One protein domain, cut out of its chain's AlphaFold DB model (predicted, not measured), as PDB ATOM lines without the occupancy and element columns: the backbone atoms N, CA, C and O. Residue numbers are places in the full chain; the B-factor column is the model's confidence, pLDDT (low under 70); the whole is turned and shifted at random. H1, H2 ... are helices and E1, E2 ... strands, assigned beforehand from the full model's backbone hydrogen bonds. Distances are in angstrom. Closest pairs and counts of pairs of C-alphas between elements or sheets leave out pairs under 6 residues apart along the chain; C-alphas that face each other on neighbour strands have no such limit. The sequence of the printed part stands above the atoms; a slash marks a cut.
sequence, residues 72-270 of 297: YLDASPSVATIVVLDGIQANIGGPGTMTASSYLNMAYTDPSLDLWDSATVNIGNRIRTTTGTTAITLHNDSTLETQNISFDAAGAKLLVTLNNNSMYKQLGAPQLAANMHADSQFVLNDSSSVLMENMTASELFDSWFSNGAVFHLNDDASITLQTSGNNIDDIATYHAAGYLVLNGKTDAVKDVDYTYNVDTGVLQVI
ATOM      1  N   TYR A  72     100.173 191.238 208.895       67.88
ATOM      2  CA  TYR A  72      99.986 191.050 207.464       67.88
ATOM      3  C   TYR A  72     100.414 192.330 206.733       67.88
ATOM      4  O   TYR A  72     100.004 193.426 207.114       67.88
ATOM      5  N   LEU A  73     101.265 192.202 205.719       66.19
ATOM      6  CA  LEU A  73     101.841 193.283 204.931       66.19
ATOM      7  C   LEU A  73     101.061 193.438 203.625       66.19
ATOM      8  O   LEU A  73     101.315 192.740 202.650       66.19
ATOM      9  N   ASP A  74     100.138 194.390 203.581       60.19
ATOM     10  CA  ASP A  74      99.529 194.903 202.344       60.19
ATOM     11  C   ASP A  74     100.186 196.215 201.865       60.19
ATOM     12  O   ASP A  74      99.871 196.741 200.797       60.19
ATOM     13  N   ALA A  75     101.134 196.729 202.652       63.41
ATOM     14  CA  ALA A  75     101.899 197.944 202.421       63.41
ATOM     15  C   ALA A  75     103.394 197.710 202.696       63.41
ATOM     16  O   ALA A  75     103.811 196.619 203.084       63.41
ATOM     17  N   SER A  76     104.218 198.745 202.498       74.56
ATOM     18  CA  SER A  76     105.674 198.654 202.685       74.56
ATOM     19  C   SER A  76     106.192 199.540 203.831       74.56
ATOM     20  O   SER A  76     106.694 200.640 203.576       74.56
ATOM     21  N   PRO A  77     106.023 199.132 205.107       67.75
ATOM     22  CA  PRO A  77     106.427 199.939 206.255       67.75
ATOM     23  C   PRO A  77     107.949 199.975 206.444       67.75
ATOM     24  O   PRO A  77     108.674 199.055 206.069       67.75
ATOM     25  N   SER A  78     108.438 201.028 207.103       74.31
ATOM     26  CA  SER A  78     109.836 201.144 207.533       74.31
ATOM     27  C   SER A  78     109.937 201.345 209.044       74.31
ATOM     28  O   SER A  78     109.252 202.192 209.615       74.31
ATOM     29  N   VAL A  79     110.818 200.580 209.683       69.31
ATOM     30  CA  VAL A  79     111.123 200.623 211.119       69.31
ATOM     31  C   VAL A  79     112.636 200.669 211.340       69.31
ATOM     32  O   VAL A  79     113.428 200.394 210.443       69.31
ATOM     33  N   ALA A  80     113.078 201.006 212.547       68.06
ATOM     34  CA  ALA A  80     114.476 200.859 212.949       68.06
ATOM     35  C   ALA A  80     114.874 199.397 213.052       68.06
ATOM     36  O   ALA A  80     115.965 198.981 212.675       68.06
ATOM     37  N   THR A  81     114.040 198.646 213.757       69.88
ATOM     38  CA  THR A  81     114.411 197.362 214.324       69.88
ATOM     39  C   THR A  81     113.156 196.548 214.530       69.88
ATOM     40  O   THR A  81     112.151 197.066 215.020       69.88
ATOM     41  N   ILE A  82     113.258 195.270 214.203       82.81
ATOM     42  CA  ILE A  82     112.279 194.245 214.540       82.81
ATOM     43  C   ILE A  82     112.872 193.441 215.693       82.81
ATOM     44  O   ILE A  82     114.047 193.085 215.658       82.81
ATOM     45  N   VAL A  83     112.095 193.187 216.739       80.06
ATOM     46  CA  VAL A  83     112.510 192.395 217.900       80.06
ATOM     47  C   VAL A  83     111.568 191.211 218.043       80.06
ATOM     48  O   VAL A  83     110.374 191.403 218.271       80.06
ATOM     49  N   VAL A  84     112.115 190.001 217.965       82.88
ATOM     50  CA  VAL A  84     111.395 188.763 218.281       82.88
ATOM     51  C   VAL A  84     111.881 188.284 219.639       82.88
ATOM     52  O   VAL A  84     113.086 188.152 219.832       82.88
ATOM     53  N   LEU A  85     110.969 188.120 220.596       78.44
ATOM     54  CA  LEU A  85     111.310 187.715 221.961       78.44
ATOM     55  C   LEU A  85     111.496 186.199 222.093       78.44
ATOM     56  O   LEU A  85     111.203 185.433 221.179       78.44
ATOM     57  N   ASP A  86     111.958 185.801 223.275       79.81
ATOM     58  CA  ASP A  86     112.153 184.408 223.655       79.81
ATOM     59  C   ASP A  86     110.875 183.569 223.534       79.81
ATOM     60  O   ASP A  86     109.814 183.996 223.992       79.81
ATOM     61  N   GLY A  87     110.986 182.382 222.935       78.50
ATOM     62  CA  GLY A  87     109.881 181.443 222.748       78.50
ATOM     63  C   GLY A  87     108.797 181.907 221.771       78.50
ATOM     64  O   GLY A  87     107.758 181.254 221.664       78.50
ATOM     65  N   ILE A  88     109.005 183.023 221.061       79.94
ATOM     66  CA  ILE A  88     108.020 183.572 220.128       79.94
ATOM     67  C   ILE A  88     108.318 183.119 218.706       79.94
ATOM     68  O   ILE A  88     109.404 183.365 218.196       79.94
ATOM     69  N   GLN A  89     107.312 182.560 218.032       85.69
ATOM     70  CA  GLN A  89     107.338 182.272 216.594       85.69
ATOM     71  C   GLN A  89     106.603 183.354 215.803       85.69
ATOM     72  O   GLN A  89     105.452 183.175 215.427       85.69
ATOM     73  N   ALA A  90     107.234 184.506 215.606       85.56
ATOM     74  CA  ALA A  90     106.656 185.634 214.883       85.56
ATOM     75  C   ALA A  90     106.256 185.249 213.451       85.56
ATOM     76  O   ALA A  90     107.080 184.717 212.724       85.56
ATOM     77  N   ASN A  91     105.034 185.570 213.028       85.38
ATOM     78  CA  ASN A  91     104.564 185.356 211.660       85.38
ATOM     79  C   ASN A  91     104.345 186.699 210.956       85.38
ATOM     80  O   ASN A  91     103.698 187.602 211.501       85.38
ATOM     81  N   ILE A  92     104.869 186.807 209.736       87.06
ATOM     82  CA  ILE A  92     104.674 187.944 208.831       87.06
ATOM     83  C   ILE A  92     104.171 187.406 207.497       87.06
ATOM     84  O   ILE A  92     104.895 186.702 206.803       87.06
ATOM     85  N   GLY A  93     102.933 187.730 207.138       84.62
ATOM     86  CA  GLY A  93     102.360 187.368 205.838       84.62
ATOM     87  C   GLY A  93     102.161 188.575 204.928       84.62
ATOM     88  O   GLY A  93     102.262 189.709 205.384       84.62
ATOM     89  N   GLY A  94     101.796 188.329 203.674       76.75
ATOM     90  CA  GLY A  94     101.257 189.309 202.726       76.75
ATOM     91  C   GLY A  94     102.287 189.847 201.732       76.75
ATOM     92  O   GLY A  94     103.475 189.765 201.992       76.75
ATOM     93  N   PRO A  95     101.867 190.436 200.602       80.75
ATOM     94  CA  PRO A  95     102.758 190.766 199.482       80.75
ATOM     95  C   PRO A  95     103.658 191.999 199.706       80.75
ATOM     96  O   PRO A  95     104.406 192.398 198.813       80.75
ATOM     97  N   GLY A  96     103.527 192.682 200.843       74.06
ATOM     98  CA  GLY A  96     104.236 193.923 201.141       74.06
ATOM     99  C   GLY A  96     105.692 193.735 201.578       74.06
ATOM    100  O   GLY A  96     106.176 192.629 201.817       74.06
ATOM    101  N   THR A  97     106.411 194.856 201.702       83.75
ATOM    102  CA  THR A  97     107.830 194.881 202.094       83.75
ATOM    103  C   THR A  97     108.054 195.642 203.399       83.75
ATOM    104  O   THR A  97     107.960 196.867 203.437       83.75
ATOM    105  N   MET A  98     108.440 194.956 204.471       85.94
ATOM    106  CA  MET A  98     108.893 195.608 205.700       85.94
ATOM    107  C   MET A  98     110.396 195.883 205.640       85.94
ATOM    108  O   MET A  98     111.196 194.967 205.491       85.94
ATOM    109  N   THR A  99     110.807 197.135 205.831       84.75
ATOM    110  CA  THR A  99     112.230 197.500 205.916       84.75
ATOM    111  C   THR A  99     112.620 197.853 207.348       84.75
ATOM    112  O   THR A  99     112.099 198.804 207.922       84.75
ATOM    113  N   ALA A 100     113.572 197.126 207.926       81.88
ATOM    114  CA  ALA A 100     114.240 197.484 209.170       81.88
ATOM    115  C   ALA A 100     115.597 198.125 208.854       81.88
ATOM    116  O   ALA A 100     116.511 197.444 208.403       81.88
ATOM    117  N   SER A 101     115.769 199.424 209.105       78.69
ATOM    118  CA  SER A 101     117.014 200.133 208.758       78.69
ATOM    119  C   SER A 101     118.238 199.658 209.549       78.69
ATOM    120  O   SER A 101     119.368 199.839 209.105       78.69
ATOM    121  N   SER A 102     118.025 199.059 210.724       80.00
ATOM    122  CA  SER A 102     119.075 198.499 211.572       80.00
ATOM    123  C   SER A 102     118.950 196.977 211.657       80.00
ATOM    124  O   SER A 102     119.474 196.261 210.807       80.00
ATOM    125  N   TYR A 103     118.281 196.455 212.686       84.06
ATOM    126  CA  TYR A 103     118.415 195.051 213.063       84.06
ATOM    127  C   TYR A 103     117.109 194.274 212.943       84.06
ATOM    128  O   TYR A 103     116.037 194.788 213.263       84.06
ATOM    129  N   LEU A 104     117.235 192.991 212.621       91.88
ATOM    130  CA  LEU A 104     116.333 191.975 213.150       91.88
ATOM    131  C   LEU A 104     117.000 191.402 214.401       91.88
ATOM    132  O   LEU A 104     118.061 190.784 214.333       91.88
ATOM    133  N   ASN A 105     116.429 191.685 215.564       84.75
ATOM    134  CA  ASN A 105     116.976 191.286 216.848       84.75
ATOM    135  C   ASN A 105     116.279 190.018 217.344       84.75
ATOM    136  O   ASN A 105     115.168 190.086 217.869       84.75
ATOM    137  N   MET A 106     116.976 188.893 217.206       87.62
ATOM    138  CA  MET A 106     116.586 187.556 217.666       87.62
ATOM    139  C   MET A 106     117.578 187.081 218.740       87.62
ATOM    140  O   MET A 106     118.009 185.937 218.800       87.62
ATOM    141  N   ALA A 107     117.995 188.018 219.589       80.44
ATOM    142  CA  ALA A 107     118.975 187.825 220.648       80.44
ATOM    143  C   ALA A 107     118.318 187.327 221.954       80.44
ATOM    144  O   ALA A 107     118.448 187.962 223.001       80.44
ATOM    145  N   TYR A 108     117.579 186.221 221.873       79.81
ATOM    146  CA  TYR A 108     116.909 185.549 222.997       79.81
ATOM    147  C   TYR A 108     117.065 184.029 222.855       79.81
ATOM    148  O   TYR A 108     117.596 183.606 221.834       79.81
ATOM    149  N   THR A 109     116.628 183.237 223.846       80.81
ATOM    150  CA  THR A 109     116.870 181.782 223.886       80.81
ATOM    151  C   THR A 109     116.318 181.066 222.657       80.81
ATOM    152  O   THR A 109     117.098 180.468 221.931       80.81
ATOM    153  N   ASP A 110     115.017 181.165 222.380       86.81
ATOM    154  CA  ASP A 110     114.384 180.444 221.267       86.81
ATOM    155  C   ASP A 110     113.436 181.323 220.411       86.81
ATOM    156  O   ASP A 110     112.238 181.042 220.320       86.81
ATOM    157  N   PRO A 111     113.911 182.438 219.819       85.12
ATOM    158  CA  PRO A 111     113.112 183.267 218.923       85.12
ATOM    159  C   PRO A 111     113.010 182.645 217.527       85.12
ATOM    160  O   PRO A 111     114.009 182.220 216.941       85.12
ATOM    161  N   SER A 112     111.817 182.718 216.943       91.38
ATOM    162  CA  SER A 112     111.537 182.216 215.598       91.38
ATOM    163  C   SER A 112     110.787 183.244 214.748       91.38
ATOM    164  O   SER A 112     109.965 184.005 215.260       91.38
ATOM    165  N   LEU A 113     111.070 183.282 213.448       94.62
ATOM    166  CA  LEU A 113     110.406 184.153 212.478       94.62
ATOM    167  C   LEU A 113     109.982 183.342 211.259       94.62
ATOM    168  O   LEU A 113     110.841 182.795 210.577       94.62
ATOM    169  N   ASP A 114     108.697 183.378 210.928       94.94
ATOM    170  CA  ASP A 114     108.185 182.811 209.693       94.94
ATOM    171  C   ASP A 114     107.651 183.909 208.762       94.94
ATOM    172  O   ASP A 114     106.889 184.788 209.185       94.94
ATOM    173  N   LEU A 115     108.033 183.844 207.484       95.81
ATOM    174  CA  LEU A 115     107.497 184.703 206.426       95.81
ATOM    175  C   LEU A 115     106.621 183.891 205.466       95.81
ATOM    176  O   LEU A 115     106.989 182.790 205.055       95.81
ATOM    177  N   TRP A 116     105.478 184.457 205.089       91.25
ATOM    178  CA  TRP A 116     104.454 183.800 204.275       91.25
ATOM    179  C   TRP A 116     103.889 184.741 203.206       91.25
ATOM    180  O   TRP A 116     104.078 185.953 203.265       91.25
ATOM    181  N   ASP A 117     103.139 184.175 202.260       85.81
ATOM    182  CA  ASP A 117     102.334 184.897 201.264       85.81
ATOM    183  C   ASP A 117     103.096 186.022 200.540       85.81
ATOM    184  O   ASP A 117     102.609 187.146 200.423       85.81
ATOM    185  N   SER A 118     104.308 185.708 200.073       92.00
ATOM    186  CA  SER A 118     105.205 186.616 199.345       92.00
ATOM    187  C   SER A 118     105.726 187.821 200.144       92.00
ATOM    188  O   SER A 118     106.223 188.785 199.558       92.00
ATOM    189  N   ALA A 119     105.664 187.772 201.479       87.69
ATOM    190  CA  ALA A 119     106.198 188.830 202.334       87.69
ATOM    191  C   ALA A 119     107.688 189.041 202.120       87.69
ATOM    192  O   ALA A 119     108.468 188.093 202.078       87.69
ATOM    193  N   THR A 120     108.088 190.308 202.044       96.38
ATOM    194  CA  THR A 120     109.496 190.692 201.985       96.38
ATOM    195  C   THR A 120     109.900 191.416 203.262       96.38
ATOM    196  O   THR A 120     109.243 192.370 203.685       96.38
ATOM    197  N   VAL A 121     111.005 190.999 203.873       95.94
ATOM    198  CA  VAL A 121     111.619 191.690 205.010       95.94
ATOM    199  C   VAL A 121     113.055 192.060 204.657       95.94
ATOM    200  O   VAL A 121     113.875 191.192 204.384       95.94
ATOM    201  N   ASN A 122     113.374 193.352 204.714       96.12
ATOM    202  CA  ASN A 122     114.696 193.887 204.396       96.12
ATOM    203  C   ASN A 122     115.386 194.396 205.660       96.12
ATOM    204  O   ASN A 122     114.895 195.316 206.313       96.12
ATOM    205  N   ILE A 123     116.546 193.838 205.992       95.56
ATOM    206  CA  ILE A 123     117.335 194.178 207.177       95.56
ATOM    207  C   ILE A 123     118.588 194.950 206.757       95.56
ATOM    208  O   ILE A 123     119.578 194.384 206.296       95.56
ATOM    209  N   GLY A 124     118.549 196.265 206.960       89.38
ATOM    210  CA  GLY A 124     119.558 197.216 206.502       89.38
ATOM    211  C   GLY A 124     120.921 197.126 207.191       89.38
ATOM    212  O   GLY A 124     121.885 197.649 206.645       89.38
ATOM    213  N   ASN A 125     121.035 196.470 208.353       88.44
ATOM    214  CA  ASN A 125     122.324 196.218 209.008       88.44
ATOM    215  C   ASN A 125     122.569 194.730 209.263       88.44
ATOM    216  O   ASN A 125     123.405 194.140 208.597       88.44
ATOM    217  N   ARG A 126     121.904 194.095 210.229       91.75
ATOM    218  CA  ARG A 126     122.172 192.671 210.497       91.75
ATOM    219  C   ARG A 126     121.085 191.969 211.277       91.75
ATOM    220  O   ARG A 126     120.373 192.597 212.065       91.75
ATOM    221  N   ILE A 127     121.026 190.656 211.119       94.81
ATOM    222  CA  ILE A 127     120.323 189.779 212.052       94.81
ATOM    223  C   ILE A 127     121.249 189.527 213.244       94.81
ATOM    224  O   ILE A 127     122.424 189.203 213.072       94.81
ATOM    225  N   ARG A 128     120.742 189.720 214.461       91.75
ATOM    226  CA  ARG A 128     121.486 189.461 215.700       91.75
ATOM    227  C   ARG A 128     120.942 188.214 216.373       91.75
ATOM    228  O   ARG A 128     119.757 188.184 216.699       91.75
ATOM    229  N   THR A 129     121.818 187.253 216.631       90.12
ATOM    230  CA  THR A 129     121.548 186.047 217.419       90.12
ATOM    231  C   THR A 129     122.439 186.061 218.663       90.12
ATOM    232  O   THR A 129     123.506 186.675 218.657       90.12
ATOM    233  N   THR A 130     122.005 185.453 219.769       83.12
ATOM    234  CA  THR A 130     122.818 185.371 221.004       83.12
ATOM    235  C   THR A 130     122.856 183.949 221.540       83.12
ATOM    236  O   THR A 130     123.583 183.131 221.016       83.12
ATOM    237  N   THR A 131     122.115 183.627 222.592       74.81
ATOM    238  CA  THR A 131     122.104 182.298 223.200       74.81
ATOM    239  C   THR A 131     120.927 181.485 222.689       74.81
ATOM    240  O   THR A 131     119.872 182.062 222.482       74.81
ATOM    241  N   GLY A 132     121.085 180.167 222.569       84.31
ATOM    242  CA  GLY A 132     120.001 179.251 222.205       84.31
ATOM    243  C   GLY A 132     119.779 179.124 220.694       84.31
ATOM    244  O   GLY A 132     120.728 179.277 219.920       84.31
ATOM    245  N   THR A 133     118.561 178.761 220.286       91.50
ATOM    246  CA  THR A 133     118.218 178.413 218.902       91.50
ATOM    247  C   THR A 133     117.345 179.484 218.261       91.50
ATOM    248  O   THR A 133     116.158 179.594 218.534       91.50
ATOM    249  N   THR A 134     117.920 180.241 217.332       94.25
ATOM    250  CA  THR A 134     117.160 181.113 216.434       94.25
ATOM    251  C   THR A 134     116.671 180.317 215.228       94.25
ATOM    252  O   THR A 134     117.481 179.648 214.586       94.25
ATOM    253  N   ALA A 135     115.386 180.418 214.883       95.75
ATOM    254  CA  ALA A 135     114.841 179.799 213.674       95.75
ATOM    255  C   ALA A 135     114.212 180.826 212.722       95.75
ATOM    256  O   ALA A 135     113.517 181.745 213.145       95.75
ATOM    257  N   ILE A 136     114.446 180.671 211.423       98.19
ATOM    258  CA  ILE A 136     113.838 181.491 210.376       98.19
ATOM    259  C   ILE A 136     113.257 180.558 209.320       98.19
ATOM    260  O   ILE A 136     113.999 179.771 208.731       98.19
ATOM    261  N   THR A 137     111.960 180.668 209.054       98.31
ATOM    262  CA  THR A 137     111.271 179.839 208.061       98.31
ATOM    263  C   THR A 137     110.647 180.714 206.985       98.31
ATOM    264  O   THR A 137     109.838 181.590 207.277       98.31
ATOM    265  N   LEU A 138     111.008 180.509 205.724       98.38
ATOM    266  CA  LEU A 138     110.410 181.230 204.605       98.38
ATOM    267  C   LEU A 138     109.510 180.291 203.800       98.38
ATOM    268  O   LEU A 138     109.867 179.144 203.513       98.38
ATOM    269  N   HIS A 139     108.335 180.790 203.440       95.31
ATOM    270  CA  HIS A 139     107.318 180.073 202.679       95.31
ATOM    271  C   HIS A 139     106.797 180.921 201.521       95.31
ATOM    272  O   HIS A 139     106.853 182.147 201.578       95.31
ATOM    273  N   ASN A 140     106.221 180.268 200.515       93.56
ATOM    274  CA  ASN A 140     105.388 180.865 199.465       93.56
ATOM    275  C   ASN A 140     105.945 182.177 198.889       93.56
ATOM    276  O   ASN A 140     105.396 183.248 199.155       93.56
ATOM    277  N   ASP A 141     107.046 182.106 198.138       96.56
ATOM    278  CA  ASP A 141     107.677 183.260 197.471       96.56
ATOM    279  C   ASP A 141     108.131 184.397 198.415       96.56
ATOM    280  O   ASP A 141     108.449 185.499 197.964       96.56
ATOM    281  N   SER A 142     108.148 184.182 199.734       97.88
ATOM    282  CA  SER A 142     108.631 185.192 200.681       97.88
ATOM    283  C   SER A 142     110.139 185.400 200.574       97.88
ATOM    284  O   SER A 142     110.894 184.518 200.155       97.88
ATOM    285  N   THR A 143     110.586 186.592 200.957       98.44
ATOM    286  CA  THR A 143     111.984 187.005 200.862       98.44
ATOM    287  C   THR A 143     112.468 187.615 202.173       98.44
ATOM    288  O   THR A 143     111.838 188.516 202.724       98.44
ATOM    289  N   LEU A 144     113.629 187.172 202.654       98.38
ATOM    290  CA  LEU A 144     114.374 187.848 203.715       98.38
ATOM    291  C   LEU A 144     115.711 188.328 203.157       98.38
ATOM    292  O   LEU A 144     116.557 187.519 202.786       98.38
ATOM    293  N   GLU A 145     115.920 189.640 203.139       97.69
ATOM    294  CA  GLU A 145     117.194 190.255 202.772       97.69
ATOM    295  C   GLU A 145     117.906 190.787 204.018       97.69
ATOM    296  O   GLU A 145     117.305 191.439 204.873       97.69
ATOM    297  N   THR A 146     119.213 190.557 204.126       95.62
ATOM    298  CA  THR A 146     120.046 191.132 205.183       95.62
ATOM    299  C   THR A 146     121.441 191.497 204.685       95.62
ATOM    300  O   THR A 146     121.975 190.860 203.776       95.62
ATOM    301  N   GLN A 147     122.081 192.507 205.289       90.94
ATOM    302  CA  GLN A 147     123.490 192.767 204.971       90.94
ATOM    303  C   GLN A 147     124.415 191.699 205.555       90.94
ATOM    304  O   GLN A 147     125.355 191.296 204.888       90.94
ATOM    305  N   ASN A 148     124.192 191.247 206.791       89.75
ATOM    306  CA  ASN A 148     124.974 190.176 207.417       89.75
ATOM    307  C   ASN A 148     124.262 189.604 208.658       89.75
ATOM    308  O   ASN A 148     123.197 190.064 209.068       89.75
ATOM    309  N   ILE A 149     124.890 188.605 209.279       93.12
ATOM    310  CA  ILE A 149     124.466 188.012 210.550       93.12
ATOM    311  C   ILE A 149     125.566 188.207 211.597       93.12
ATOM    312  O   ILE A 149     126.760 188.151 211.292       93.12
ATOM    313  N   SER A 150     125.171 188.407 212.852       91.50
ATOM    314  CA  SER A 150     126.079 188.424 213.997       91.50
ATOM    315  C   SER A 150     125.639 187.423 215.057       91.50
ATOM    316  O   SER A 150     124.530 187.529 215.583       91.50
ATOM    317  N   PHE A 151     126.538 186.491 215.377       91.50
ATOM    318  CA  PHE A 151     126.425 185.558 216.494       91.50
ATOM    319  C   PHE A 151     127.068 186.214 217.724       91.50
ATOM    320  O   PHE A 151     128.268 186.109 217.973       91.50
ATOM    321  N   ASP A 152     126.282 186.987 218.469       87.06
ATOM    322  CA  ASP A 152     126.776 187.868 219.534       87.06
ATOM    323  C   ASP A 152     127.193 187.101 220.812       87.06
ATOM    324  O   ASP A 152     127.816 187.691 221.696       87.06
ATOM    325  N   ALA A 153     126.883 185.801 220.926       86.38
ATOM    326  CA  ALA A 153     127.288 184.945 222.046       86.38
ATOM    327  C   ALA A 153     127.671 183.530 221.585       86.38
ATOM    328  O   ALA A 153     127.091 183.006 220.640       86.38
ATOM    329  N   ALA A 154     128.642 182.906 222.259       89.06
ATOM    330  CA  ALA A 154     129.104 181.561 221.921       89.06
ATOM    331  C   ALA A 154     127.988 180.512 222.068       89.06
ATOM    332  O   ALA A 154     127.255 180.509 223.059       89.06
ATOM    333  N   GLY A 155     127.899 179.601 221.098       87.69
ATOM    334  CA  GLY A 155     126.847 178.588 221.033       87.69
ATOM    335  C   GLY A 155     125.536 179.097 220.430       87.69
ATOM    336  O   GLY A 155     124.528 178.401 220.528       87.69
ATOM    337  N   ALA A 156     125.537 180.278 219.809       90.50
ATOM    338  CA  ALA A 156     124.408 180.787 219.039       90.50
ATOM    339  C   ALA A 156     124.084 179.834 217.881       90.50
ATOM    340  O   ALA A 156     124.900 179.662 216.972       90.50
ATOM    341  N   LYS A 157     122.899 179.226 217.889       93.38
ATOM    342  CA  LYS A 157     122.451 178.324 216.825       93.38
ATOM    343  C   LYS A 157     121.471 179.053 215.915       93.38
ATOM    344  O   LYS A 157     120.518 179.657 216.401       93.38
ATOM    345  N   LEU A 158     121.703 178.992 214.606       95.44
ATOM    346  CA  LEU A 158     120.789 179.531 213.601       95.44
ATOM    347  C   LEU A 158     120.283 178.409 212.700       95.44
ATOM    348  O   LEU A 158     121.073 177.699 212.083       95.44
ATOM    349  N   LEU A 159     118.966 178.285 212.604       97.19
ATOM    350  CA  LEU A 159     118.284 177.370 211.701       97.19
ATOM    351  C   LEU A 159     117.514 178.194 210.679       97.19
ATOM    352  O   LEU A 159     116.644 178.975 211.050       97.19
ATOM    353  N   VAL A 160     117.825 178.026 209.402       98.31
ATOM    354  CA  VAL A 160     117.090 178.650 208.304       98.31
ATOM    355  C   VAL A 160     116.448 177.555 207.474       98.31
ATOM    356  O   VAL A 160     117.095 176.567 207.131       98.31
ATOM    357  N   THR A 161     115.167 177.694 207.168       98.56
ATOM    358  CA  THR A 161     114.441 176.767 206.298       98.56
ATOM    359  C   THR A 161     113.682 177.552 205.244       98.56
ATOM    360  O   THR A 161     112.928 178.461 205.571       98.56
ATOM    361  N   LEU A 162     113.890 177.209 203.978       98.56
ATOM    362  CA  LEU A 162     113.293 177.872 202.829       98.56
ATOM    363  C   LEU A 162     112.430 176.871 202.070       98.56
ATOM    364  O   LEU A 162     112.868 175.759 201.788       98.56
ATOM    365  N   ASN A 163     111.203 177.266 201.754       96.81
ATOM    366  CA  ASN A 163     110.225 176.436 201.055       96.81
ATOM    367  C   ASN A 163     109.574 177.224 199.916       96.81
ATOM    368  O   ASN A 163     109.556 178.457 199.949       96.81
ATOM    369  N   ASN A 164     108.988 176.525 198.944       93.31
ATOM    370  CA  ASN A 164     108.075 177.081 197.941       93.31
ATOM    371  C   ASN A 164     108.591 178.375 197.276       93.31
ATOM    372  O   ASN A 164     107.986 179.436 197.428       93.31
ATOM    373  N   ASN A 165     109.726 178.286 196.570       96.00
ATOM    374  CA  ASN A 165     110.338 179.399 195.822       96.00
ATOM    375  C   ASN A 165     110.690 180.648 196.670       96.00
ATOM    376  O   ASN A 165     110.892 181.740 196.146       96.00
ATOM    377  N   SER A 166     110.788 180.504 197.995       98.38
ATOM    378  CA  SER A 166     111.258 181.582 198.869       98.38
ATOM    379  C   SER A 166     112.755 181.863 198.714       98.38
ATOM    380  O   SER A 166     113.530 181.039 198.217       98.38
ATOM    381  N   MET A 167     113.169 183.047 199.161       98.50
ATOM    382  CA  MET A 167     114.522 183.555 198.975       98.50
ATOM    383  C   MET A 167     115.116 184.113 200.266       98.50
ATOM    384  O   MET A 167     114.543 184.985 200.917       98.50
ATOM    385  N   TYR A 168     116.330 183.683 200.595       98.25
ATOM    386  CA  TYR A 168     117.163 184.331 201.603       98.25
ATOM    387  C   TYR A 168     118.348 185.018 200.930       98.25
ATOM    388  O   TYR A 168     119.163 184.371 200.276       98.25
ATOM    389  N   LYS A 169     118.477 186.332 201.098       97.44
ATOM    390  CA  LYS A 169     119.559 187.115 200.502       97.44
ATOM    391  C   LYS A 169     120.469 187.684 201.577       97.44
ATOM    392  O   LYS A 169     120.018 188.393 202.475       97.44
ATOM    393  N   GLN A 170     121.764 187.421 201.450       94.81
ATOM    394  CA  GLN A 170     122.787 187.931 202.349       94.81
ATOM    395  C   GLN A 170     123.894 188.635 201.571       94.81
ATOM    396  O   GLN A 170     124.614 188.023 200.786       94.81
ATOM    397  N   LEU A 171     124.044 189.935 201.817       90.06
ATOM    398  CA  LEU A 171     124.932 190.791 201.026       90.06
ATOM    399  C   LEU A 171     126.392 190.798 201.496       90.06
ATOM    400  O   LEU A 171     127.243 191.324 200.784       90.06
ATOM    401  N   GLY A 172     126.697 190.249 202.669       87.00
ATOM    402  CA  GLY A 172     128.036 190.244 203.249       87.00
ATOM    403  C   GLY A 172     128.253 189.104 204.243       87.00
ATOM    404  O   GLY A 172     127.308 188.478 204.727       87.00
ATOM    405  N   ALA A 173     129.519 188.832 204.554       85.25
ATOM    406  CA  ALA A 173     129.898 187.757 205.465       85.25
ATOM    407  C   ALA A 173     129.412 188.012 206.911       85.25
ATOM    408  O   ALA A 173     129.338 189.167 207.349       85.25
ATOM    409  N   PRO A 174     129.097 186.955 207.683       86.12
ATOM    410  CA  PRO A 174     128.820 187.069 209.110       86.12
ATOM    411  C   PRO A 174     129.954 187.766 209.883       86.12
ATOM    412  O   PRO A 174     131.127 187.449 209.706       86.12
ATOM    413  N   GLN A 175     129.616 188.687 210.792       79.06
ATOM    414  CA  GLN A 175     130.612 189.502 211.513       79.06
ATOM    415  C   GLN A 175     131.257 188.798 212.721       79.06
ATOM    416  O   GLN A 175     132.343 189.192 213.137       79.06
ATOM    417  N   LEU A 176     130.606 187.783 213.301       80.00
ATOM    418  CA  LEU A 176     131.060 187.075 214.512       80.00
ATOM    419  C   LEU A 176     130.860 185.554 214.408       80.00
ATOM    420  O   LEU A 176     130.409 184.910 215.350       80.00
ATOM    421  N   ALA A 177     131.185 184.963 213.259       84.06
ATOM    422  CA  ALA A 177     130.911 183.549 212.991       84.06
ATOM    423  C   ALA A 177     131.530 182.555 213.994       84.06
ATOM    424  O   ALA A 177     130.949 181.504 214.230       84.06
ATOM    425  N   ALA A 178     132.645 182.903 214.649       86.25
ATOM    426  CA  ALA A 178     133.324 182.041 215.628       86.25
ATOM    427  C   ALA A 178     132.463 181.661 216.851       86.25
ATOM    428  O   ALA A 178     132.790 180.730 217.583       86.25
ATOM    429  N   ASN A 179     131.380 182.397 217.097       90.56
ATOM    430  CA  ASN A 179     130.427 182.117 218.165       90.56
ATOM    431  C   ASN A 179     129.294 181.169 217.733       90.56
ATOM    432  O   ASN A 179     128.486 180.769 218.575       90.56
ATOM    433  N   MET A 180     129.209 180.836 216.445       93.38
ATOM    434  CA  MET A 180     128.173 179.973 215.895       93.38
ATOM    435  C   MET A 180     128.284 178.554 216.458       93.38
ATOM    436  O   MET A 180     129.370 177.999 216.619       93.38
ATOM    437  N   HIS A 181     127.137 177.951 216.752       93.06
ATOM    438  CA  HIS A 181     127.054 176.534 217.068       93.06
ATOM    439  C   HIS A 181     127.178 175.697 215.791       93.06
ATOM    440  O   HIS A 181     126.496 175.982 214.805       93.06
ATOM    441  N   ALA A 182     127.922 174.592 215.857       91.12
ATOM    442  CA  ALA A 182     128.140 173.651 214.749       91.12
ATOM    443  C   ALA A 182     126.890 172.857 214.305       91.12
ATOM    444  O   ALA A 182     126.985 171.981 213.461       91.12
ATOM    445  N   ASP A 183     125.719 173.159 214.872       91.62
ATOM    446  CA  ASP A 183     124.438 172.583 214.432       91.62
ATOM    447  C   ASP A 183     123.606 173.627 213.670       91.62
ATOM    448  O   ASP A 183     122.400 173.457 213.483       91.62
ATOM    449  N   SER A 184     124.198 174.778 213.343       95.50
ATOM    450  CA  SER A 184     123.514 175.782 212.537       95.50
ATOM    451  C   SER A 184     123.329 175.235 211.130       95.50
ATOM    452  O   SER A 184     124.229 174.599 210.578       95.50
ATOM    453  N   GLN A 185     122.160 175.460 210.548       97.06
ATOM    454  CA  GLN A 185     121.812 174.822 209.287       97.06
ATOM    455  C   GLN A 185     120.980 175.729 208.396       97.06
ATOM    456  O   GLN A 185     120.169 176.523 208.875       97.06
ATOM    457  N   PHE A 186     121.150 175.537 207.096       97.94
ATOM    458  CA  PHE A 186     120.257 176.032 206.061       97.94
ATOM    459  C   PHE A 186     119.634 174.826 205.373       97.94
ATOM    460  O   PHE A 186     120.350 173.936 204.925       97.94
ATOM    461  N   VAL A 187     118.310 174.787 205.298       98.19
ATOM    462  CA  VAL A 187     117.563 173.751 204.582       98.19
ATOM    463  C   VAL A 187     116.747 174.427 203.496       98.19
ATOM    464  O   VAL A 187     115.830 175.184 203.794       98.19
ATOM    465  N   LEU A 188     117.110 174.188 202.244       98.31
ATOM    466  CA  LEU A 188     116.445 174.733 201.072       98.31
ATOM    467  C   LEU A 188     115.645 173.609 200.417       98.31
ATOM    468  O   LEU A 188     116.222 172.592 200.035       98.31
ATOM    469  N   ASN A 189     114.334 173.794 200.309       96.06
ATOM    470  CA  ASN A 189     113.396 172.856 199.695       96.06
ATOM    471  C   ASN A 189     112.709 173.496 198.489       96.06
ATOM    472  O   ASN A 189     112.635 174.729 198.401       96.06
ATOM    473  N   ASP A 190     112.152 172.668 197.603       94.12
ATOM    474  CA  ASP A 190     111.539 173.117 196.351       94.12
ATOM    475  C   ASP A 190     112.487 174.068 195.577       94.12
ATOM    476  O   ASP A 190     113.711 173.997 195.697       94.12
ATOM    477  N   SER A 191     111.930 175.034 194.843       95.31
ATOM    478  CA  SER A 191     112.681 176.028 194.067       95.31
ATOM    479  C   SER A 191     113.291 177.157 194.913       95.31
ATOM    480  O   SER A 191     113.522 178.253 194.406       95.31
ATOM    481  N   SER A 192     113.482 176.961 196.221       97.88
ATOM    482  CA  SER A 192     113.993 178.023 197.095       97.88
ATOM    483  C   SER A 192     115.462 178.363 196.832       97.88
ATOM    484  O   SER A 192     116.229 177.581 196.261       97.88
ATOM    485  N   SER A 193     115.871 179.567 197.238       98.06
ATOM    486  CA  SER A 193     117.206 180.073 196.919       98.06
ATOM    487  C   SER A 193     117.875 180.835 198.055       98.06
ATOM    488  O   SER A 193     117.246 181.572 198.818       98.06
ATOM    489  N   VAL A 194     119.197 180.684 198.129       97.69
ATOM    490  CA  VAL A 194     120.079 181.562 198.901       97.69
ATOM    491  C   VAL A 194     120.905 182.407 197.937       97.69
ATOM    492  O   VAL A 194     121.622 181.875 197.094       97.69
ATOM    493  N   LEU A 195     120.841 183.730 198.076       96.50
ATOM    494  CA  LEU A 195     121.619 184.671 197.270       96.50
ATOM    495  C   LEU A 195     122.731 185.295 198.112       96.50
ATOM    496  O   LEU A 195     122.479 186.037 199.061       96.50
ATOM    497  N   MET A 196     123.968 185.007 197.724       93.94
ATOM    498  CA  MET A 196     125.214 185.423 198.362       93.94
ATOM    499  C   MET A 196     126.165 186.020 197.310       93.94
ATOM    500  O   MET A 196     127.342 185.689 197.227       93.94
ATOM    501  N   GLU A 197     125.632 186.914 196.478       87.12
ATOM    502  CA  GLU A 197     126.259 187.413 195.239       87.12
ATOM    503  C   GLU A 197     127.561 188.212 195.445       87.12
ATOM    504  O   GLU A 197     128.304 188.430 194.491       87.12
ATOM    505  N   ASN A 198     127.852 188.623 196.685       90.00
ATOM    506  CA  ASN A 198     129.085 189.315 197.079       90.00
ATOM    507  C   ASN A 198     130.043 188.417 197.887       90.00
ATOM    508  O   ASN A 198     130.949 188.928 198.544       90.00
ATOM    509  N   MET A 199     129.788 187.107 197.937       89.88
ATOM    510  CA  MET A 199     130.644 186.134 198.610       89.88
ATOM    511  C   MET A 199     131.076 185.055 197.625       89.88
ATOM    512  O   MET A 199     130.262 184.434 196.939       89.88
ATOM    513  N   THR A 200     132.380 184.822 197.567       88.62
ATOM    514  CA  THR A 200     132.975 183.669 196.886       88.62
ATOM    515  C   THR A 200     132.685 182.373 197.652       88.62
ATOM    516  O   THR A 200     132.306 182.398 198.826       88.62
ATOM    517  N   ALA A 201     132.898 181.214 197.020       86.75
ATOM    518  CA  ALA A 201     132.748 179.927 197.707       86.75
ATOM    519  C   ALA A 201     133.724 179.790 198.894       86.75
ATOM    520  O   ALA A 201     133.332 179.313 199.958       86.75
ATOM    521  N   SER A 202     134.961 180.277 198.744       86.44
ATOM    522  CA  SER A 202     135.947 180.316 199.832       86.44
ATOM    523  C   SER A 202     135.482 181.163 201.017       86.44
ATOM    524  O   SER A 202     135.616 180.737 202.161       86.44
ATOM    525  N   GLU A 203     134.899 182.340 200.777       89.25
ATOM    526  CA  GLU A 203     134.377 183.194 201.854       89.25
ATOM    527  C   GLU A 203     133.155 182.576 202.539       89.25
ATOM    528  O   GLU A 203     133.018 182.675 203.763       89.25
ATOM    529  N   LEU A 204     132.286 181.897 201.780       89.06
ATOM    530  CA  LEU A 204     131.209 181.085 202.346       89.06
ATOM    531  C   LEU A 204     131.786 180.022 203.293       89.06
ATOM    532  O   LEU A 204     131.305 179.886 204.414       89.06
ATOM    533  N   PHE A 205     132.846 179.316 202.902       86.00
ATOM    534  CA  PHE A 205     133.465 178.320 203.774       86.00
ATOM    535  C   PHE A 205     134.100 178.915 205.021       86.00
ATOM    536  O   PHE A 205     133.800 178.463 206.126       86.00
ATOM    537  N   ASP A 206     134.935 179.937 204.861       86.31
ATOM    538  CA  ASP A 206     135.640 180.556 205.980       86.31
ATOM    539  C   ASP A 206     134.664 181.129 207.007       86.31
ATOM    540  O   ASP A 206     134.934 181.092 208.210       86.31
ATOM    541  N   SER A 207     133.511 181.620 206.554       87.75
ATOM    542  CA  SER A 207     132.531 182.243 207.432       87.75
ATOM    543  C   SER A 207     131.436 181.306 207.944       87.75
ATOM    544  O   SER A 207     131.000 181.475 209.080       87.75
ATOM    545  N   TRP A 208     131.020 180.291 207.189       91.50
ATOM    546  CA  TRP A 208     129.935 179.386 207.585       91.50
ATOM    547  C   TRP A 208     130.424 177.974 207.896       91.50
ATOM    548  O   TRP A 208     130.258 177.489 209.016       91.50
ATOM    549  N   PHE A 209     131.044 177.308 206.926       90.31
ATOM    550  CA  PHE A 209     131.369 175.883 207.032       90.31
ATOM    551  C   PHE A 209     132.495 175.592 208.029       90.31
ATOM    552  O   PHE A 209     132.410 174.626 208.783       90.31
ATOM    553  N   SER A 210     133.510 176.456 208.122       88.00
ATOM    554  CA  SER A 210     134.597 176.332 209.108       88.00
ATOM    555  C   SER A 210     134.095 176.392 210.561       88.00
ATOM    556  O   SER A 210     134.719 175.842 211.469       88.00
ATOM    557  N   ASN A 211     132.935 177.023 210.762       86.25
ATOM    558  CA  ASN A 211     132.242 177.160 212.039       86.25
ATOM    559  C   ASN A 211     131.141 176.090 212.220       86.25
ATOM    560  O   ASN A 211     130.351 176.159 213.161       86.25
ATOM    561  N   GLY A 212     131.095 175.093 211.329       83.62
ATOM    562  CA  GLY A 212     130.242 173.910 211.426       83.62
ATOM    563  C   GLY A 212     128.842 174.052 210.836       83.62
ATOM    564  O   GLY A 212     128.024 173.171 211.062       83.62
ATOM    565  N   ALA A 213     128.532 175.121 210.093       93.62
ATOM    566  CA  ALA A 213     127.226 175.204 209.442       93.62
ATOM    567  C   ALA A 213     127.079 174.164 208.321       93.62
ATOM    568  O   ALA A 213     128.034 173.895 207.591       93.62
ATOM    569  N   VAL A 214     125.867 173.634 208.149       95.38
ATOM    570  CA  VAL A 214     125.539 172.682 207.075       95.38
ATOM    571  C   VAL A 214     124.420 173.230 206.199       95.38
ATOM    572  O   VAL A 214     123.413 173.736 206.694       95.38
ATOM    573  N   PHE A 215     124.595 173.138 204.884       96.56
ATOM    574  CA  PHE A 215     123.600 173.547 203.900       96.56
ATOM    575  C   PHE A 215     123.033 172.301 203.221       96.56
ATOM    576  O   PHE A 215     123.755 171.545 202.573       96.56
ATOM    577  N   HIS A 216     121.730 172.097 203.372       96.25
ATOM    578  CA  HIS A 216     120.955 171.064 202.705       96.25
ATOM    579  C   HIS A 216     120.194 171.707 201.553       96.25
ATOM    580  O   HIS A 216     119.361 172.579 201.787       96.25
ATOM    581  N   LEU A 217     120.480 171.292 200.323       96.56
ATOM    582  CA  LEU A 217     119.740 171.719 199.142       96.56
ATOM    583  C   LEU A 217     118.969 170.509 198.631       96.56
ATOM    584  O   LEU A 217     119.568 169.479 198.309       96.56
ATOM    585  N   ASN A 218     117.654 170.644 198.565       93.88
ATOM    586  CA  ASN A 218     116.738 169.607 198.124       93.88
ATOM    587  C   ASN A 218     115.973 170.072 196.879       93.88
ATOM    588  O   ASN A 218     115.865 171.268 196.617       93.88
ATOM    589  N   ASP A 219     115.440 169.116 196.126       91.38
ATOM    590  CA  ASP A 219     114.616 169.340 194.939       91.38
ATOM    591  C   ASP A 219     115.365 170.137 193.857       91.38
ATOM    592  O   ASP A 219     116.328 169.628 193.279       91.38
ATOM    593  N   ASP A 220     114.926 171.358 193.562       92.75
ATOM    594  CA  ASP A 220     115.512 172.281 192.589       92.75
ATOM    595  C   ASP A 220     116.121 173.537 193.238       92.75
ATOM    596  O   ASP A 220     116.371 174.536 192.551       92.75
ATOM    597  N   ALA A 221     116.414 173.462 194.540       96.69
ATOM    598  CA  ALA A 221     117.010 174.536 195.317       96.69
ATOM    599  C   ALA A 221     118.372 174.996 194.778       96.69
ATOM    600  O   ALA A 221     119.139 174.235 194.169       96.69
ATOM    601  N   SER A 222     118.704 176.258 195.061       97.31
ATOM    602  CA  SER A 222     119.930 176.879 194.559       97.31
ATOM    603  C   SER A 222     120.643 177.794 195.553       97.31
ATOM    604  O   SER A 222     120.045 178.388 196.452       97.31
ATOM    605  N   ILE A 223     121.954 177.929 195.355       96.75
ATOM    606  CA  ILE A 223     122.786 178.965 195.967       96.75
ATOM    607  C   ILE A 223     123.437 179.768 194.844       96.75
ATOM    608  O   ILE A 223     124.079 179.198 193.960       96.75
ATOM    609  N   THR A 224     123.324 181.090 194.908       96.00
ATOM    610  CA  THR A 224     124.039 182.006 194.013       96.00
ATOM    611  C   THR A 224     125.212 182.632 194.750       96.00
ATOM    612  O   THR A 224     125.025 183.258 195.793       96.00
ATOM    613  N   LEU A 225     126.413 182.488 194.196       93.94
ATOM    614  CA  LEU A 225     127.670 183.018 194.729       93.94
ATOM    615  C   LEU A 225     128.263 184.072 193.791       93.94
ATOM    616  O   LEU A 225     127.939 184.130 192.604       93.94
ATOM    617  N   GLN A 226     129.195 184.872 194.303       91.56
ATOM    618  CA  GLN A 226     130.033 185.733 193.472       91.56
ATOM    619  C   GLN A 226     130.851 184.892 192.480       91.56
ATOM    620  O   GLN A 226     131.439 183.886 192.860       91.56
ATOM    621  N   THR A 227     130.956 185.319 191.221       88.56
ATOM    622  CA  THR A 227     131.583 184.531 190.137       88.56
ATOM    623  C   THR A 227     133.112 184.538 190.124       88.56
ATOM    624  O   THR A 227     133.730 183.722 189.443       88.56
ATOM    625  N   SER A 228     133.756 185.447 190.858       84.06
ATOM    626  CA  SER A 228     135.217 185.475 190.966       84.06
ATOM    627  C   SER A 228     135.730 184.393 191.918       84.06
ATOM    628  O   SER A 228     135.137 184.187 192.969       84.06
ATOM    629  N   GLY A 229     136.884 183.796 191.621       78.62
ATOM    630  CA  GLY A 229     137.530 182.803 192.489       78.62
ATOM    631  C   GLY A 229     137.484 181.392 191.908       78.62
ATOM    632  O   GLY A 229     137.105 181.201 190.753       78.62
ATOM    633  N   ASN A 230     137.905 180.401 192.698       83.19
ATOM    634  CA  ASN A 230     137.953 178.997 192.281       83.19
ATOM    635  C   ASN A 230     136.746 178.195 192.797       83.19
ATOM    636  O   ASN A 230     136.880 177.092 193.323       83.19
ATOM    637  N   ASN A 231     135.548 178.761 192.629       85.81
ATOM    638  CA  ASN A 231     134.337 178.250 193.270       85.81
ATOM    639  C   ASN A 231     134.039 176.778 192.965       85.81
ATOM    640  O   ASN A 231     133.464 176.091 193.798       85.81
ATOM    641  N   ILE A 232     134.403 176.284 191.781       85.75
ATOM    642  CA  ILE A 232     134.120 174.898 191.396       85.75
ATOM    643  C   ILE A 232     134.878 173.883 192.264       85.75
ATOM    644  O   ILE A 232     134.276 172.913 192.725       85.75
ATOM    645  N   ASP A 233     136.169 174.114 192.507       85.56
ATOM    646  CA  ASP A 233     137.003 173.226 193.321       85.56
ATOM    647  C   ASP A 233     136.635 173.358 194.806       85.56
ATOM    648  O   ASP A 233     136.600 172.366 195.541       85.56
ATOM    649  N   ASP A 234     136.289 174.575 195.230       87.38
ATOM    650  CA  ASP A 234     135.820 174.875 196.580       87.38
ATOM    651  C   ASP A 234     134.500 174.139 196.882       87.38
ATOM    652  O   ASP A 234     134.405 173.415 197.874       87.38
ATOM    653  N   ILE A 235     133.509 174.211 195.983       87.19
ATOM    654  CA  ILE A 235     132.230 173.488 196.109       87.19
ATOM    655  C   ILE A 235     132.463 171.979 196.251       87.19
ATOM    656  O   ILE A 235     131.890 171.352 197.147       87.19
ATOM    657  N   ALA A 236     133.319 171.392 195.409       85.00
ATOM    658  CA  ALA A 236     133.644 169.966 195.486       85.00
ATOM    659  C   ALA A 236     134.302 169.598 196.829       85.00
ATOM    660  O   ALA A 236     134.003 168.554 197.411       85.00
ATOM    661  N   THR A 237     135.162 170.477 197.346       86.56
ATOM    662  CA  THR A 237     135.830 170.298 198.640       86.56
ATOM    663  C   THR A 237     134.830 170.305 199.799       86.56
ATOM    664  O   THR A 237     134.898 169.443 200.676       86.56
ATOM    665  N   TYR A 238     133.877 171.238 199.815       84.12
ATOM    666  CA  TYR A 238     132.917 171.375 200.923       84.12
ATOM    667  C   TYR A 238     131.865 170.281 200.939       84.12
ATOM    668  O   TYR A 238     131.453 169.820 202.006       84.12
ATOM    669  N   HIS A 239     131.478 169.831 199.753       84.75
ATOM    670  CA  HIS A 239     130.632 168.669 199.583       84.75
ATOM    671  C   HIS A 239     131.301 167.399 200.135       84.75
ATOM    672  O   HIS A 239     130.723 166.735 200.995       84.75
ATOM    673  N   ALA A 240     132.568 167.142 199.788       85.44
ATOM    674  CA  ALA A 240     133.336 166.017 200.337       85.44
ATOM    675  C   ALA A 240     133.546 166.095 201.863       85.44
ATOM    676  O   ALA A 240     133.706 165.067 202.524       85.44
ATOM    677  N   ALA A 241     133.542 167.304 202.431       86.94
ATOM    678  CA  ALA A 241     133.635 167.535 203.869       86.94
ATOM    679  C   ALA A 241     132.290 167.400 204.615       86.94
ATOM    680  O   ALA A 241     132.279 167.432 205.843       86.94
ATOM    681  N   GLY A 242     131.169 167.227 203.902       88.62
ATOM    682  CA  GLY A 242     129.836 167.048 204.484       88.62
ATOM    683  C   GLY A 242     129.117 168.340 204.892       88.62
ATOM    684  O   GLY A 242     128.058 168.264 205.508       88.62
ATOM    685  N   TYR A 243     129.654 169.514 204.543       90.81
ATOM    686  CA  TYR A 243     129.026 170.813 204.839       90.81
ATOM    687  C   TYR A 243     127.977 171.229 203.805       90.81
ATOM    688  O   TYR A 243     127.153 172.106 204.063       90.81
ATOM    689  N   LEU A 244     127.992 170.579 202.644       92.50
ATOM    690  CA  LEU A 244     127.005 170.737 201.590       92.50
ATOM    691  C   LEU A 244     126.372 169.372 201.309       92.50
ATOM    692  O   LEU A 244     127.064 168.430 200.931       92.50
ATOM    693  N   VAL A 245     125.059 169.268 201.490       92.44
ATOM    694  CA  VAL A 245     124.275 168.046 201.283       92.44
ATOM    695  C   VAL A 245     123.269 168.305 200.169       92.44
ATOM    696  O   VAL A 245     122.471 169.232 200.267       92.44
ATOM    697  N   LEU A 246     123.293 167.491 199.113       92.75
ATOM    698  CA  LEU A 246     122.486 167.700 197.905       92.75
ATOM    699  C   LEU A 246     121.516 166.524 197.738       92.75
ATOM    700  O   LEU A 246     121.968 165.392 197.573       92.75
ATOM    701  N   ASN A 247     120.202 166.755 197.840       90.44
ATOM    702  CA  ASN A 247     119.168 165.703 197.871       90.44
ATOM    703  C   ASN A 247     119.500 164.563 198.855       90.44
ATOM    704  O   ASN A 247     119.413 163.377 198.537       90.44
ATOM    705  N   GLY A 248     119.965 164.924 200.055       86.25
ATOM    706  CA  GLY A 248     120.378 163.964 201.085       86.25
ATOM    707  C   GLY A 248     121.709 163.241 200.827       86.25
ATOM    708  O   GLY A 248     122.093 162.396 201.633       86.25
ATOM    709  N   LYS A 249     122.436 163.561 199.745       84.69
ATOM    710  CA  LYS A 249     123.713 162.924 199.382       84.69
ATOM    711  C   LYS A 249     124.906 163.796 199.765       84.69
ATOM    712  O   LYS A 249     125.029 164.941 199.328       84.69
ATOM    713  N   THR A 250     125.841 163.208 200.507       85.50
ATOM    714  CA  THR A 250     127.174 163.777 200.784       85.50
ATOM    715  C   THR A 250     128.220 163.351 199.745       85.50
ATOM    716  O   THR A 250     129.379 163.724 199.854       85.50
ATOM    717  N   ASP A 251     127.831 162.547 198.749       84.75
ATOM    718  CA  ASP A 251     128.668 162.015 197.658       84.75
ATOM    719  C   ASP A 251     128.081 162.296 196.249       84.75
ATOM    720  O   ASP A 251     128.462 161.666 195.263       84.75
ATOM    721  N   ALA A 252     127.175 163.277 196.156       84.25
ATOM    722  CA  ALA A 252     126.652 163.866 194.923       84.25
ATOM    723  C   ALA A 252     127.728 164.213 193.870       84.25
ATOM    724  O   ALA A 252     128.798 164.746 194.172       84.25
ATOM    725  N   VAL A 253     127.405 163.962 192.601       85.75
ATOM    726  CA  VAL A 253     128.310 164.118 191.457       85.75
ATOM    727  C   VAL A 253     127.879 165.300 190.585       85.75
ATOM    728  O   VAL A 253     126.707 165.432 190.223       85.75
ATOM    729  N   LYS A 254     128.838 166.151 190.199       87.94
ATOM    730  CA  LYS A 254     128.591 167.279 189.288       87.94
ATOM    731  C   LYS A 254     128.036 166.788 187.944       87.94
ATOM    732  O   LYS A 254     128.474 165.767 187.422       87.94
ATOM    733  N   ASP A 255     127.086 167.537 187.395       89.06
ATOM    734  CA  ASP A 255     126.355 167.274 186.149       89.06
ATOM    735  C   ASP A 255     125.482 166.000 186.198       89.06
ATOM    736  O   ASP A 255     124.927 165.570 185.185       89.06
ATOM    737  N   VAL A 256     125.329 165.409 187.391       88.06
ATOM    738  CA  VAL A 256     124.455 164.259 187.666       88.06
ATOM    739  C   VAL A 256     123.431 164.607 188.743       88.06
ATOM    740  O   VAL A 256     122.238 164.457 188.503       88.06
ATOM    741  N   ASP A 257     123.897 165.079 189.898       89.38
ATOM    742  CA  ASP A 257     123.067 165.444 191.052       89.38
ATOM    743  C   ASP A 257     122.945 166.967 191.223       89.38
ATOM    744  O   ASP A 257     122.024 167.448 191.875       89.38
ATOM    745  N   TYR A 258     123.861 167.744 190.639       92.81
ATOM    746  CA  TYR A 258     123.829 169.206 190.659       92.81
ATOM    747  C   TYR A 258     124.544 169.806 189.450       92.81
ATOM    748  O   TYR A 258     125.369 169.155 188.812       92.81
ATOM    749  N   THR A 259     124.270 171.074 189.169       94.19
ATOM    750  CA  THR A 259     124.999 171.892 188.196       94.19
ATOM    751  C   THR A 259     125.653 173.081 188.887       94.19
ATOM    752  O   THR A 259     125.175 173.555 189.915       94.19
ATOM    753  N   TYR A 260     126.755 173.567 188.317       94.06
ATOM    754  CA  TYR A 260     127.342 174.847 188.699       94.06
ATOM    755  C   TYR A 260     127.664 175.650 187.443       94.06
ATOM    756  O   TYR A 260     128.476 175.216 186.617       94.06
ATOM    757  N   ASN A 261     127.019 176.804 187.296       93.50
ATOM    758  CA  ASN A 261     127.254 177.725 186.193       93.50
ATOM    759  C   ASN A 261     128.295 178.773 186.606       93.50
ATOM    760  O   ASN A 261     128.036 179.616 187.459       93.50
ATOM    761  N   VAL A 262     129.469 178.731 185.974       90.56
ATOM    762  CA  VAL A 262     130.594 179.634 186.272       90.56
ATOM    763  C   VAL A 262     130.323 181.091 185.892       90.56
ATOM    764  O   VAL A 262     130.883 181.987 186.517       90.56
ATOM    765  N   ASP A 263     129.455 181.332 184.907       90.38
ATOM    766  CA  ASP A 263     129.152 182.676 184.410       90.38
ATOM    767  C   ASP A 263     128.139 183.397 185.305       90.38
ATOM    768  O   ASP A 263     128.165 184.622 185.408       90.38
ATOM    769  N   THR A 264     127.248 182.643 185.957       92.38
ATOM    770  CA  THR A 264     126.205 183.190 186.841       92.38
ATOM    771  C   THR A 264     126.461 182.932 188.324       92.38
ATOM    772  O   THR A 264     125.781 183.519 189.155       92.38
ATOM    773  N   GLY A 265     127.405 182.053 188.669       92.81
ATOM    774  CA  GLY A 265     127.716 181.680 190.052       92.81
ATOM    775  C   GLY A 265     126.645 180.806 190.709       92.81
ATOM    776  O   GLY A 265     126.645 180.652 191.929       92.81
ATOM    777  N   VAL A 266     125.724 180.248 189.920       95.62
ATOM    778  CA  VAL A 266     124.582 179.476 190.425       95.62
ATOM    779  C   VAL A 266     124.975 178.011 190.578       95.62
ATOM    780  O   VAL A 266     125.265 177.333 189.590       95.62
ATOM    781  N   LEU A 267     124.949 177.531 191.819       95.12
ATOM    782  CA  LEU A 267     124.918 176.120 192.189       95.12
ATOM    783  C   LEU A 267     123.454 175.699 192.317       95.12
ATOM    784  O   LEU A 267     122.735 176.249 193.148       95.12
ATOM    785  N   GLN A 268     123.015 174.720 191.530       96.00
ATOM    786  CA  GLN A 268     121.629 174.254 191.545       96.00
ATOM    787  C   GLN A 268     121.563 172.734 191.599       96.00
ATOM    788  O   GLN A 268     122.259 172.049 190.843       96.00
ATOM    789  N   VAL A 269     120.702 172.210 192.465       93.38
ATOM    790  CA  VAL A 269     120.418 170.777 192.539       93.38
ATOM    791  C   VAL A 269     119.688 170.333 191.274       93.38
ATOM    792  O   VAL A 269     118.807 171.022 190.767       93.38
ATOM    793  N   ILE A 270     120.070 169.177 190.736       91.94
ATOM    794  CA  ILE A 270     119.290 168.519 189.694       91.94
ATOM    795  C   ILE A 270     118.212 167.715 190.425       91.94
ATOM    796  O   ILE A 270     118.563 166.759 191.128       91.94
TER     797      ILE A 270
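What this domain is: This is residues 72 to 270 of the 297 residues of the protein "PEP-CTERM sorting domain-containing protein" of Kiritimatiellaeota bacterium S-5007 (UniProt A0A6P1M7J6). The chain winds in stacked turns, a solenoid whose successive turns lay strands alternately into two sheets, partly face to face. In E3, E5 and E7 the strands bend sharply, giving these turns a third side; at the far end of the stack H2 spans from one sheet to the other, H1 touches H2, and the hairpin E15 and E16 extends the larger sheet. The printed part has 199 residues with sixteen named strands and two named helices, mostly strand: E1 to E11, H1, E12, E13, H2, E14, E15, E16. The nine-strand sheet, E1 E3 E5 E7 E9 E11 E13 E16 E15, is mixed; the seven-strand sheet, E2 E4 E6 E8 E10 E12 E14, is all parallel. The whole is compact, with a radius of gyration of the C-alphas of 16.0 A, and spans 43 by 35 by 28 A.

How they stand to each other: The nine-strand sheet holds, strand beside strand, E1 of residues 78 to 84, E3 of 97 to 106, E5 of 120 to 129, E7 of 143 to 151, E9 of 167 to 170, E11 of 193 to 196, E13 of 222 to 225, E16 of 266 to 269 and E15 of 258 to 261. E1 and E3 are parallel, with N 79 and O 99 within hydrogen-bond range at 2.8 A. E3 and E5 are parallel, with N 98 and O 120 at 2.8 A. E5 and E7 are parallel, with N 121 and O 143 at 2.9 A. E3 bends by 97 degrees at residue 102, E5 by 96 degrees at residue 125 and E7 by 78 degrees at residue 147. E13 and E16 are antiparallel, with N 267 and O 223 at 2.8 A; E15 and E16 form a hairpin, with N 259 and O 268 at 2.8 A. This sheet is twisted, its C-alphas up to 9.3 A off its best plane. The other sheet holds, strand beside strand, E2 of residues 89 to 93, E4 of 112 to 115, E6 of 133 to 138, E8 of 157 to 162, E10 of 185 to 188, E12 of 214 to 217 and E14 of 244 to 246. E8 and E10 are parallel, with N 160 and O 185 at 2.8 A. The two sheets form a sandwich, two sheets face to face; the parts that face each other are 8.5 A apart centre to centre. The closest C-alphas of E6 and E9 are those of Leu 138 and Met 167, 7.3 A apart. H1, residues 201 to 207, and H2, residues 231 to 240, touch at a steep tilt of 56 degrees, the same way; their closest C-alphas, of Ala 201 and Asn 231, are 5.0 A apart. H2 only grazes the nine-strand sheet with residues 231 to 235, and the seven-strand sheet with 235 to 239. H1 is only just on the nine-strand sheet, with 5 pairs of C-alphas within 10 A, and only grazes it with residues 201 to 204. In H1 and H2 every O i to N i+4 pair is within hydrogen-bond range.

Where its parts are: E1 begins at C-alpha 78, (109.836, 201.144, 207.533), and measures 16.5 A from first to last C-alpha. E3 measures 19.3 A, E5 20.1 A, E7 21.3 A, E8 16.7 A and H2 14.2 A. H2 begins at C-alpha 231, (134.337, 178.250, 193.270). E16 ends at C-alpha 269, (120.418, 170.777, 192.539).

The domain as a whole: The two C-alphas farthest apart, those of Ala 80 and Val 256, are 45.6 A apart. The printed part has no cut. Two links are long: E9 to E10, residues 171 to 184, and E14 to E15, with 11 residues. The mean pLDDT of the printed part is 89.0; residues 72 to 75, 77 and 79 to 81 are under 70.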